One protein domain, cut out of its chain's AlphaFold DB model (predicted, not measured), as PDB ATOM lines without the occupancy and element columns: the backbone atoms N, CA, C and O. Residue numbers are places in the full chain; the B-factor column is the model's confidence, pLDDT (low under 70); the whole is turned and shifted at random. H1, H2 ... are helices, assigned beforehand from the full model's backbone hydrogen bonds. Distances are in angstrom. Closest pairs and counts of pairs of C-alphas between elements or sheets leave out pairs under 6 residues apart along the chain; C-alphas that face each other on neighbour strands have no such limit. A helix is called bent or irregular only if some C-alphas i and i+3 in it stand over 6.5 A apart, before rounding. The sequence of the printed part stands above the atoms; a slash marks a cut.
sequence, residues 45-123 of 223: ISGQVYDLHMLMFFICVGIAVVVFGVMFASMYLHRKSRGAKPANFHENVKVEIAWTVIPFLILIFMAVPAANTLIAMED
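AT A GLANCE: This is residues 45 to 123 of the 223 residues of the protein "Cytochrome c oxidase subunit II" of marine sediment metagenome (UniProt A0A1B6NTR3). Two long helices make a narrow V, a helical hairpin that meets near the printed ends and opens toward a long loop, residues 78 to 92, which bridges the wide end. The printed part has 79 residues with two named helices, H1 then H2, and no named strand: all helix. It is an extended rod, radius of gyration of the C-alphas 19.0 A, spanning 61 by 26 by 11 A.

IN THESE COORDINATES: Find C-alpha 45 at (18.894, -4.478, -5.882); from there H1, residues 45 to 77, runs 47.6 A. H2, residues 93 to 122, runs 42.8 A to C-alpha 122 at (13.631, -7.784, -13.816).

HOW THE PARTS SIT: H1 and H2 touch, closest at the C-alphas of Ile 45 and Met 121, 6.4 A apart. H1 touches with residues 45 to 56 alone, H2 with 110 to 121 alone. They run opposite ways at a shallow tilt of 17 degrees. H2 has a kink of 29 degrees near residue 113; it is neither bent nor irregular, but only just: C-alphas 110 and 113 are 6.2 A apart. Every O i to N i+4 pair is within hydrogen-bond range in H1, and 23 of 26 in H2.

THE WHOLE: The C-alphas farthest apart, of Gly 83 and Asp 123, are 62.3 A apart. The link from H1 to H2 is long. The printed part has no cut, and no printed residue is under pLDDT 70.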
ATOM      1  N   ILE A  45      19.133  -5.214  -4.640       91.50
ATOM      2  CA  ILE A  45      18.894  -4.478  -5.882       91.50
ATOM      3  C   ILE A  45      19.138  -2.980  -5.699       91.50
ATOM      4  O   ILE A  45      19.786  -2.362  -6.543       91.50
ATOM      5  N   SER A  46      18.676  -2.386  -4.595       93.50
ATOM      6  CA  SER A  46      18.935  -0.973  -4.323       93.50
ATOM      7  C   SER A  46      20.425  -0.689  -4.143       93.50
ATOM      8  O   SER A  46      20.923   0.302  -4.679       93.50
ATOM      9  N   GLY A  47      21.156  -1.596  -3.487       93.31
ATOM     10  CA  GLY A  47      22.616  -1.543  -3.412       93.31
ATOM     11  C   GLY A  47      23.275  -1.542  -4.796       93.31
ATOM     12  O   GLY A  47      24.075  -0.658  -5.091       93.31
ATOM     13  N   GLN A  48      22.879  -2.459  -5.682       93.62
ATOM     14  CA  GLN A  48      23.413  -2.521  -7.049       93.62
ATOM     15  C   GLN A  48      23.099  -1.263  -7.868       93.62
ATOM     16  O   GLN A  48      23.952  -0.782  -8.614       93.62
ATOM     17  N   VAL A  49      21.890  -0.710  -7.735       94.50
ATOM     18  CA  VAL A  49      21.500   0.541  -8.403       94.50
ATOM     19  C   VAL A  49      22.320   1.718  -7.876       94.50
ATOM     20  O   VAL A  49      22.744   2.561  -8.667       94.50
ATOM     21  N   TYR A  50      22.586   1.768  -6.568       94.56
ATOM     22  CA  TYR A  50      23.462   2.772  -5.969       94.56
ATOM     23  C   TYR A  50      24.899   2.663  -6.495       94.56
ATOM     24  O   TYR A  50      25.464   3.661  -6.942       94.56
ATOM     25  N   ASP A  51      25.472   1.461  -6.520       94.31
ATOM     26  CA  ASP A  51      26.837   1.242  -7.010       94.31
ATOM     27  C   ASP A  51      26.959   1.598  -8.498       94.31
ATOM     28  O   ASP A  51      27.908   2.274  -8.910       94.31
ATOM     29  N   LEU A  52      25.959   1.220  -9.304       95.50
ATOM     30  CA  LEU A  52      25.864   1.609 -10.708       95.50
ATOM     31  C   LEU A  52      25.781   3.135 -10.847       95.50
ATOM     32  O   LEU A  52      26.515   3.715 -11.646       95.50
ATOM     33  N   HIS A  53      24.928   3.793 -10.058       95.00
ATOM     34  CA  HIS A  53      24.803   5.250 -10.042       95.00
ATOM     35  C   HIS A  53      26.148   5.922  -9.744       95.00
ATOM     36  O   HIS A  53      26.572   6.801 -10.497       95.00
ATOM     37  N   MET A  54      26.850   5.478  -8.699       95.50
ATOM     38  CA  MET A  54      28.137   6.046  -8.303       95.50
ATOM     39  C   MET A  54      29.224   5.812  -9.356       95.50
ATOM     40  O   MET A  54      29.999   6.724  -9.644       95.50
ATOM     41  N   LEU A  55      29.252   4.638  -9.996       95.12
ATOM     42  CA  LEU A  55      30.150   4.364 -11.118       95.12
ATOM     43  C   LEU A  55      29.927   5.359 -12.266       95.12
ATOM     44  O   LEU A  55      30.879   5.994 -12.728       95.12
ATOM     45  N   MET A  56      28.676   5.532 -12.704       95.75
ATOM     46  CA  MET A  56      28.344   6.465 -13.788       95.75
ATOM     47  C   MET A  56      28.660   7.909 -13.396       95.75
ATOM     48  O   MET A  56      29.199   8.665 -14.205       95.75
ATOM     49  N   PHE A  57      28.384   8.284 -12.148       96.38
ATOM     50  CA  PHE A  57      28.710   9.601 -11.617       96.38
ATOM     51  C   PHE A  57      30.212   9.895 -11.707       96.38
ATOM     52  O   PHE A  57      30.595  10.931 -12.253       96.38
ATOM     53  N   PHE A  58      31.080   8.981 -11.260       97.12
ATOM     54  CA  PHE A  58      32.530   9.186 -11.335       97.12
ATOM     55  C   PHE A  58      33.055   9.241 -12.773       97.12
ATOM     56  O   PHE A  58      33.950  10.040 -13.057       97.12
ATOM     57  N   ILE A  59      32.476   8.467 -13.697       96.50
ATOM     58  CA  ILE A  59      32.791   8.573 -15.130       96.50
ATOM     59  C   ILE A  59      32.431   9.972 -15.650       96.50
ATOM     60  O   ILE A  59      33.266  10.630 -16.274       96.50
ATOM     61  N   CYS A  60      31.227  10.464 -15.346       97.19
ATOM     62  CA  CYS A  60      30.782  11.805 -15.730       97.19
ATOM     63  C   CYS A  60      31.675  12.905 -15.144       97.19
ATOM     64  O   CYS A  60      32.052  13.828 -15.864       97.19
ATOM     65  N   VAL A  61      32.063  12.798 -13.870       97.88
ATOM     66  CA  VAL A  61      33.004  13.730 -13.230       97.88
ATOM     67  C   VAL A  61      34.363  13.698 -13.931       97.88
ATOM     68  O   VAL A  61      34.913  14.756 -14.227       97.88
ATOM     69  N   GLY A  62      34.887  12.514 -14.260       97.56
ATOM     70  CA  GLY A  62      36.139  12.374 -15.007       97.56
ATOM     71  C   GLY A  62      36.090  13.062 -16.374       97.56
ATOM     72  O   GLY A  62      36.979  13.849 -16.705       97.56
ATOM     73  N   ILE A  63      35.017  12.838 -17.142       97.31
ATOM     74  CA  ILE A  63      34.791  13.506 -18.434       97.31
ATOM     75  C   ILE A  63      34.685  15.021 -18.242       97.31
ATOM     76  O   ILE A  63      35.325  15.777 -18.976       97.31
ATOM     77  N   ALA A  64      33.927  15.477 -17.243       98.06
ATOM     78  CA  ALA A  64      33.771  16.894 -16.945       98.06
ATOM     79  C   ALA A  64      35.125  17.546 -16.637       98.06
ATOM     80  O   ALA A  64      35.455  18.565 -17.238       98.06
ATOM     81  N   VAL A  65      35.953  16.941 -15.782       98.38
ATOM     82  CA  VAL A  65      37.297  17.449 -15.463       98.38
ATOM     83  C   VAL A  65      38.160  17.568 -16.721       98.38
ATOM     84  O   VAL A  65      38.835  18.583 -16.893       98.38
ATOM     85  N   VAL A  66      38.115  16.588 -17.628       97.31
ATOM     86  CA  VAL A  66      38.862  16.642 -18.896       97.31
ATOM     87  C   VAL A  66      38.350  17.773 -19.792       97.31
ATOM     88  O   VAL A  66      39.144  18.594 -20.250       97.31
ATOM     89  N   VAL A  67      37.037  17.857 -20.018       97.69
ATOM     90  CA  VAL A  67      36.427  18.871 -20.894       97.69
ATOM     91  C   VAL A  67      36.655  20.276 -20.345       97.69
ATOM     92  O   VAL A  67      37.185  21.135 -21.051       97.69
ATOM     93  N   PHE A  68      36.314  20.511 -19.076       97.75
ATOM     94  CA  PHE A  68      36.520  21.800 -18.426       97.75
ATOM     95  C   PHE A  68      38.007  22.141 -18.328       97.75
ATOM     96  O   PHE A  68      38.379  23.283 -18.582       97.75
ATOM     97  N   GLY A  69      38.872  21.166 -18.046       98.12
ATOM     98  CA  GLY A  69      40.320  21.353 -18.024       98.12
ATOM     99  C   GLY A  69      40.866  21.844 -19.366       98.12
ATOM    100  O   GLY A  69      41.538  22.877 -19.417       98.12
ATOM    101  N   VAL A  70      40.523  21.162 -20.466       96.88
ATOM    102  CA  VAL A  70      40.917  21.568 -21.826       96.88
ATOM    103  C   VAL A  70      40.321  22.928 -22.186       96.88
ATOM    104  O   VAL A  70      41.020  23.773 -22.745       96.88
ATOM    105  N   MET A  71      39.062  23.183 -21.832       97.19
ATOM    106  CA  MET A  71      38.396  24.457 -22.096       97.19
ATOM    107  C   MET A  71      39.068  25.618 -21.349       97.19
ATOM    108  O   MET A  71      39.410  26.624 -21.971       97.19
ATOM    109  N   PHE A  72      39.315  25.489 -20.043       97.75
ATOM    110  CA  PHE A  72      39.991  26.516 -19.243       97.75
ATOM    111  C   PHE A  72      41.424  26.752 -19.720       97.75
ATOM    112  O   PHE A  72      41.836  27.906 -19.868       97.75
ATOM    113  N   ALA A  73      42.164  25.684 -20.034       96.44
ATOM    114  CA  ALA A  73      43.494  25.792 -20.622       96.44
ATOM    115  C   ALA A  73      43.449  26.523 -21.971       96.44
ATOM    116  O   ALA A  73      44.231  27.447 -22.197       96.44
ATOM    117  N   SER A  74      42.500  26.173 -22.842       94.88
ATOM    118  CA  SER A  74      42.330  26.812 -24.146       94.88
ATOM    119  C   SER A  74      41.998  28.298 -24.011       94.88
ATOM    120  O   SER A  74      42.677  29.126 -24.620       94.88
ATOM    121  N   MET A  75      41.042  28.659 -23.150       94.56
ATOM    122  CA  MET A  75      40.673  30.054 -22.882       94.56
ATOM    123  C   MET A  75      41.836  30.862 -22.306       94.56
ATOM    124  O   MET A  75      42.004  32.030 -22.653       94.56
ATOM    125  N   TYR A  76      42.648  30.262 -21.434       94.19
ATOM    126  CA  TYR A  76      43.804  30.932 -20.847       94.19
ATOM    127  C   TYR A  76      44.933  31.136 -21.864       94.19
ATOM    128  O   TYR A  76      45.487  32.234 -21.947       94.19
ATOM    129  N   LEU A  77      45.273  30.099 -22.639       92.56
ATOM    130  CA  LEU A  77      46.394  30.108 -23.584       92.56
ATOM    131  C   LEU A  77      46.085  30.912 -24.854       92.56
ATOM    132  O   LEU A  77      46.929  31.693 -25.292       92.56
ATOM    133  N   HIS A  78      44.875  30.792 -25.404       93.25
ATOM    134  CA  HIS A  78      44.464  31.442 -26.658       93.25
ATOM    135  C   HIS A  78      43.795  32.807 -26.448       93.25
ATOM    136  O   HIS A  78      43.150  33.355 -27.342       93.25
ATOM    137  N   ARG A  79      43.954  33.399 -25.263       93.81
ATOM    138  CA  ARG A  79      43.394  34.712 -24.944       93.81
ATOM    139  C   ARG A  79      44.047  35.814 -25.786       93.81
ATOM    140  O   ARG A  79      45.265  35.980 -25.747       93.81
ATOM    141  N   LYS A  80      43.240  36.662 -26.440       89.69
ATOM    142  CA  LYS A  80      43.716  37.799 -27.266       89.69
ATOM    143  C   LYS A  80      44.690  38.724 -26.526       89.69
ATOM    144  O   LYS A  80      45.677  39.163 -27.107       89.69
ATOM    145  N   SER A  81      44.465  38.975 -25.234       91.19
ATOM    146  CA  SER A  81      45.357  39.818 -24.419       91.19
ATOM    147  C   SER A  81      46.761  39.239 -24.214       91.19
ATOM    148  O   SER A  81      47.662  39.972 -23.824       91.19
ATOM    149  N   ARG A  82      46.975  37.948 -24.498       91.12
ATOM    150  CA  ARG A  82      48.298  37.306 -24.501       91.12
ATOM    151  C   ARG A  82      48.976  37.326 -25.875       91.12
ATOM    152  O   ARG A  82      50.021  36.707 -26.037       91.12
ATOM    153  N   GLY A  83      48.383  37.992 -26.866       87.56
ATOM    154  CA  GLY A  83      48.913  38.041 -28.229       87.56
ATOM    155  C   GLY A  83      48.721  36.746 -29.023       87.56
ATOM    156  O   GLY A  83      49.403  36.554 -30.028       87.56
ATOM    157  N   ALA A  84      47.812  35.861 -28.593       87.94
ATOM    158  CA  ALA A  84      47.479  34.650 -29.338       87.94
ATOM    159  C   ALA A  84      46.922  35.013 -30.726       87.94
ATOM    160  O   ALA A  84      45.993  35.816 -30.842       87.94
ATOM    161  N   LYS A  85      47.505  34.426 -31.774       88.81
ATOM    162  CA  LYS A  85      47.036  34.556 -33.158       88.81
ATOM    163  C   LYS A  85      46.213  33.318 -33.524       88.81
ATOM    164  O   LYS A  85      46.613  32.220 -33.136       88.81
ATOM    165  N   PRO A  86      45.091  33.471 -34.246       87.25
ATOM    166  CA  PRO A  86      44.292  32.331 -34.674       87.25
ATOM    167  C   PRO A  86      45.109  31.437 -35.612       87.25
ATOM    168  O   PRO A  86      45.853  31.928 -36.464       87.25
ATOM    169  N   ALA A  87      44.979  30.127 -35.434       88.25
ATOM    170  CA  ALA A  87      45.534  29.147 -36.356       88.25
ATOM    171  C   ALA A  87      44.595  28.957 -37.564       88.25
ATOM    172  O   ALA A  87      43.401  29.214 -37.458       88.25
ATOM    173  N   ASN A  88      45.132  28.490 -38.699       90.56
ATOM    174  CA  ASN A  88      44.391  28.314 -39.963       90.56
ATOM    175  C   ASN A  88      44.120  26.836 -40.321       90.56
ATOM    176  O   ASN A  88      43.983  26.496 -41.496       90.56
ATOM    177  N   PHE A  89      44.091  25.936 -39.335       90.69
ATOM    178  CA  PHE A  89      43.693  24.544 -39.570       90.69
ATOM    179  C   PHE A  89      42.165  24.413 -39.515       90.69
ATOM    180  O   PHE A  89      41.518  25.144 -38.769       90.69
ATOM    181  N   HIS A  90      41.606  23.481 -40.287       87.00
ATOM    182  CA  HIS A  90      40.151  23.299 -40.399       87.00
ATOM    183  C   HIS A  90      39.686  21.892 -40.007       87.00
ATOM    184  O   HIS A  90      38.575  21.745 -39.515       87.00
ATOM    185  N   GLU A  91      40.539  20.878 -40.146       91.06
ATOM    186  CA  GLU A  91      40.196  19.488 -39.841       91.06
ATOM    187  C   GLU A  91      41.420  18.714 -39.357       91.06
ATOM    188  O   GLU A  91      42.572  19.083 -39.626       91.06
ATOM    189  N   ASN A  92      41.169  17.634 -38.621       95.44
ATOM    190  CA  ASN A  92      42.197  16.663 -38.294       95.44
ATOM    191  C   ASN A  92      41.546  15.300 -38.075       95.44
ATOM    192  O   ASN A  92      41.156  14.954 -36.958       95.44
ATOM    193  N   VAL A  93      41.547  14.497 -39.139       96.00
ATOM    194  CA  VAL A  93      40.970  13.146 -39.166       96.00
ATOM    195  C   VAL A  93      41.458  12.279 -37.998       96.00
ATOM    196  O   VAL A  93      40.697  11.487 -37.451       96.00
ATOM    197  N   LYS A  94      42.712  12.428 -37.547       95.75
ATOM    198  CA  LYS A  94      43.226  11.638 -36.412       95.75
ATOM    199  C   LYS A  94      42.540  12.007 -35.096       95.75
ATOM    200  O   LYS A  94      42.261  11.120 -34.295       95.75
ATOM    201  N   VAL A  95      42.289  13.296 -34.867       95.25
ATOM    202  CA  VAL A  95      41.605  13.774 -33.655       95.25
ATOM    203  C   VAL A  95      40.117  13.428 -33.734       95.25
ATOM    204  O   VAL A  95      39.555  12.968 -32.743       95.25
ATOM    205  N   GLU A  96      39.528  13.525 -34.926       96.56
ATOM    206  CA  GLU A  96      38.154  13.095 -35.209       96.56
ATOM    207  C   GLU A  96      37.916  11.621 -34.892       96.56
ATOM    208  O   GLU A  96      36.971  11.267 -34.181       96.56
ATOM    209  N   ILE A  97      38.816  10.753 -35.350       97.62
ATOM    210  CA  ILE A  97      38.779   9.329 -35.018       97.62
ATOM    211  C   ILE A  97      38.925   9.138 -33.503       97.62
ATOM    212  O   ILE A  97      38.153   8.386 -32.911       97.62
ATOM    213  N   ALA A  98      39.864   9.835 -32.855       96.19
ATOM    214  CA  ALA A  98      40.093   9.689 -31.419       96.19
ATOM    215  C   ALA A  98      38.854  10.053 -30.581       96.19
ATOM    216  O   ALA A  98      38.434   9.252 -29.744       96.19
ATOM    217  N   TRP A  99      38.224  11.210 -30.821       96.06
ATOM    218  CA  TRP A  99      37.026  11.608 -30.071       96.06
ATOM    219  C   TRP A  99      35.767  10.840 -30.464       96.06
ATOM    220  O   TRP A  99      34.749  10.991 -29.802       96.06
ATOM    221  N   THR A 100      35.797  10.043 -31.531       97.44
ATOM    222  CA  THR A 100      34.685   9.154 -31.896       97.44
ATOM    223  C   THR A 100      34.847   7.797 -31.214       97.44
ATOM    224  O   THR A 100      33.913   7.281 -30.603       97.44
ATOM    225  N   VAL A 101      36.058   7.236 -31.256       98.06
ATOM    226  CA  VAL A 101      36.368   5.920 -30.681       98.06
ATOM    227  C   VAL A 101      36.358   5.954 -29.151       98.06
ATOM    228  O   VAL A 101      35.837   5.029 -28.536       98.06
ATOM    229  N   ILE A 102      36.894   7.003 -28.517       96.81
ATOM    230  CA  ILE A 102      36.981   7.066 -27.047       96.81
ATOM    231  C   ILE A 102      35.585   7.047 -26.390       96.81
ATOM    232  O   ILE A 102      35.359   6.166 -25.560       96.81
ATOM    233  N   PRO A 103      34.619   7.922 -26.746       96.62
ATOM    234  CA  PRO A 103      33.269   7.856 -26.184       96.62
ATOM    235  C   PRO A 103      32.560   6.537 -26.487       96.62
ATOM    236  O   PRO A 103      31.879   6.001 -25.618       96.62
ATOM    237  N   PHE A 104      32.761   5.976 -27.682       97.38
ATOM    238  CA  PHE A 104      32.204   4.672 -28.038       97.38
ATOM    239  C   PHE A 104      32.682   3.557 -27.092       97.38
ATOM    240  O   PHE A 104      31.868   2.785 -26.587       97.38
ATOM    241  N   LEU A 105      33.982   3.502 -26.788       97.12
ATOM    242  CA  LEU A 105      34.534   2.523 -25.845       97.12
ATOM    243  C   LEU A 105      34.038   2.747 -24.409       97.12
ATOM    244  O   LEU A 105      33.746   1.775 -23.713       97.12
ATOM    245  N   ILE A 106      33.902   4.007 -23.977       96.06
ATOM    246  CA  ILE A 106      33.335   4.346 -22.662       96.06
ATOM    247  C   ILE A 106      31.902   3.805 -22.544       96.06
ATOM    248  O   ILE A 106      31.568   3.179 -21.539       96.06
ATOM    249  N   LEU A 107      31.074   3.966 -23.581       96.50
ATOM    250  CA  LEU A 107      29.702   3.451 -23.584       96.50
ATOM    251  C   LEU A 107      29.646   1.921 -23.504       96.50
ATOM    252  O   LEU A 107      28.840   1.392 -22.744       96.50
ATOM    253  N   ILE A 108      30.515   1.204 -24.228       95.62
ATOM    254  CA  ILE A 108      30.595  -0.265 -24.126       95.62
ATOM    255  C   ILE A 108      30.932  -0.685 -22.695       95.62
ATOM    256  O   ILE A 108      30.297  -1.587 -22.147       95.62
ATOM    257  N   PHE A 109      31.908  -0.018 -22.079       95.25
ATOM    258  CA  PHE A 109      32.302  -0.302 -20.704       95.25
ATOM    259  C   PHE A 109      31.152  -0.069 -19.713       95.25
ATOM    260  O   PHE A 109      30.945  -0.882 -18.816       95.25
ATOM    261  N   MET A 110      30.368   0.997 -19.899       95.56
ATOM    262  CA  MET A 110      29.204   1.307 -19.059       95.56
ATOM    263  C   MET A 110      28.027   0.345 -19.278       95.56
ATOM    264  O   MET A 110      27.263   0.086 -18.349       95.56
ATOM    265  N   ALA A 111      27.868  -0.190 -20.490       95.81
ATOM    266  CA  ALA A 111      26.722  -1.018 -20.854       95.81
ATOM    267  C   ALA A 111      26.689  -2.362 -20.113       95.81
ATOM    268  O   ALA A 111      25.613  -2.823 -19.745       95.81
ATOM    269  N   VAL A 112      27.847  -2.983 -19.861       94.19
ATOM    270  CA  VAL A 112      27.929  -4.299 -19.200       94.19
ATOM    271  C   VAL A 112      27.381  -4.285 -17.764       94.19
ATOM    272  O   VAL A 112      26.456  -5.053 -17.490       94.19
ATOM    273  N   PRO A 113      27.878  -3.441 -16.833       94.31
ATOM    274  CA  PRO A 113      27.326  -3.392 -15.481       94.31
ATOM    275  C   PRO A 113      25.860  -2.944 -15.483       94.31
ATOM    276  O   PRO A 113      25.060  -3.517 -14.750       94.31
ATOM    277  N   ALA A 114      25.479  -2.003 -16.356       95.25
ATOM    278  CA  ALA A 114      24.092  -1.554 -16.470       95.25
ATOM    279  C   ALA A 114      23.140  -2.684 -16.899       95.25
ATOM    280  O   ALA A 114      22.074  -2.847 -16.308       95.25
ATOM    281  N   ALA A 115      23.533  -3.493 -17.888       95.69
ATOM    282  CA  ALA A 115      22.747  -4.634 -18.343       95.69
ATOM    283  C   ALA A 115      22.608  -5.703 -17.249       95.69
ATOM    284  O   ALA A 115      21.511  -6.215 -17.042       95.69
ATOM    285  N   ASN A 116      23.682  -6.001 -16.514       93.44
ATOM    286  CA  ASN A 116      23.638  -6.967 -15.414       93.44
ATOM    287  C   ASN A 116      22.682  -6.520 -14.299       93.44
ATOM    288  O   ASN A 116      21.846  -7.314 -13.867       93.44
ATOM    289  N   THR A 117      22.756  -5.254 -13.872       92.88
ATOM    290  CA  THR A 117      21.827  -4.696 -12.876       92.88
ATOM    291  C   THR A 117      20.387  -4.726 -13.388       92.88
ATOM    292  O   THR A 117      19.494  -5.136 -12.654       92.88
ATOM    293  N   LEU A 118      20.148  -4.374 -14.656       92.38
ATOM    294  CA  LEU A 118      18.809  -4.417 -15.251       92.38
ATOM    295  C   LEU A 118      18.225  -5.837 -15.272       92.38
ATOM    296  O   LEU A 118      17.065  -6.033 -14.918       92.38
ATOM    297  N   ILE A 119      19.026  -6.834 -15.657       92.75
ATOM    298  CA  ILE A 119      18.610  -8.242 -15.654       92.75
ATOM    299  C   ILE A 119      18.273  -8.693 -14.230       92.75
ATOM    300  O   ILE A 119      17.254  -9.348 -14.026       92.75
ATOM    301  N   ALA A 120      19.087  -8.315 -13.239       90.75
ATOM    302  CA  ALA A 120      18.821  -8.634 -11.840       90.75
ATOM    303  C   ALA A 120      17.532  -7.971 -11.318       90.75
ATOM    304  O   ALA A 120      16.789  -8.594 -10.566       90.75
ATOM    305  N   MET A 121      17.241  -6.736 -11.739       89.31
ATOM    306  CA  MET A 121      16.023  -6.004 -11.366       89.31
ATOM    307  C   MET A 121      14.738  -6.624 -11.931       89.31
ATOM    308  O   MET A 121      13.700  -6.596 -11.269       89.31
ATOM    309  N   GLU A 122      14.788  -7.164 -13.150       88.81
ATOM    310  CA  GLU A 122      13.631  -7.784 -13.816       88.81
ATOM    311  C   GLU A 122      13.495  -9.291 -13.503       88.81
ATOM    312  O   GLU A 122      12.501  -9.920 -13.875       88.81
ATOM    313  N   ASP A 123      14.452  -9.888 -12.782       89.38
ATOM    314  CA  ASP A 123      14.385 -11.287 -12.355       89.38
ATOM    315  C   ASP A 123      13.304 -11.499 -11.285       89.38
ATOM    316  O   ASP A 123      13.510 -11.362 -10.077       89.38
TER     317      ASP A 123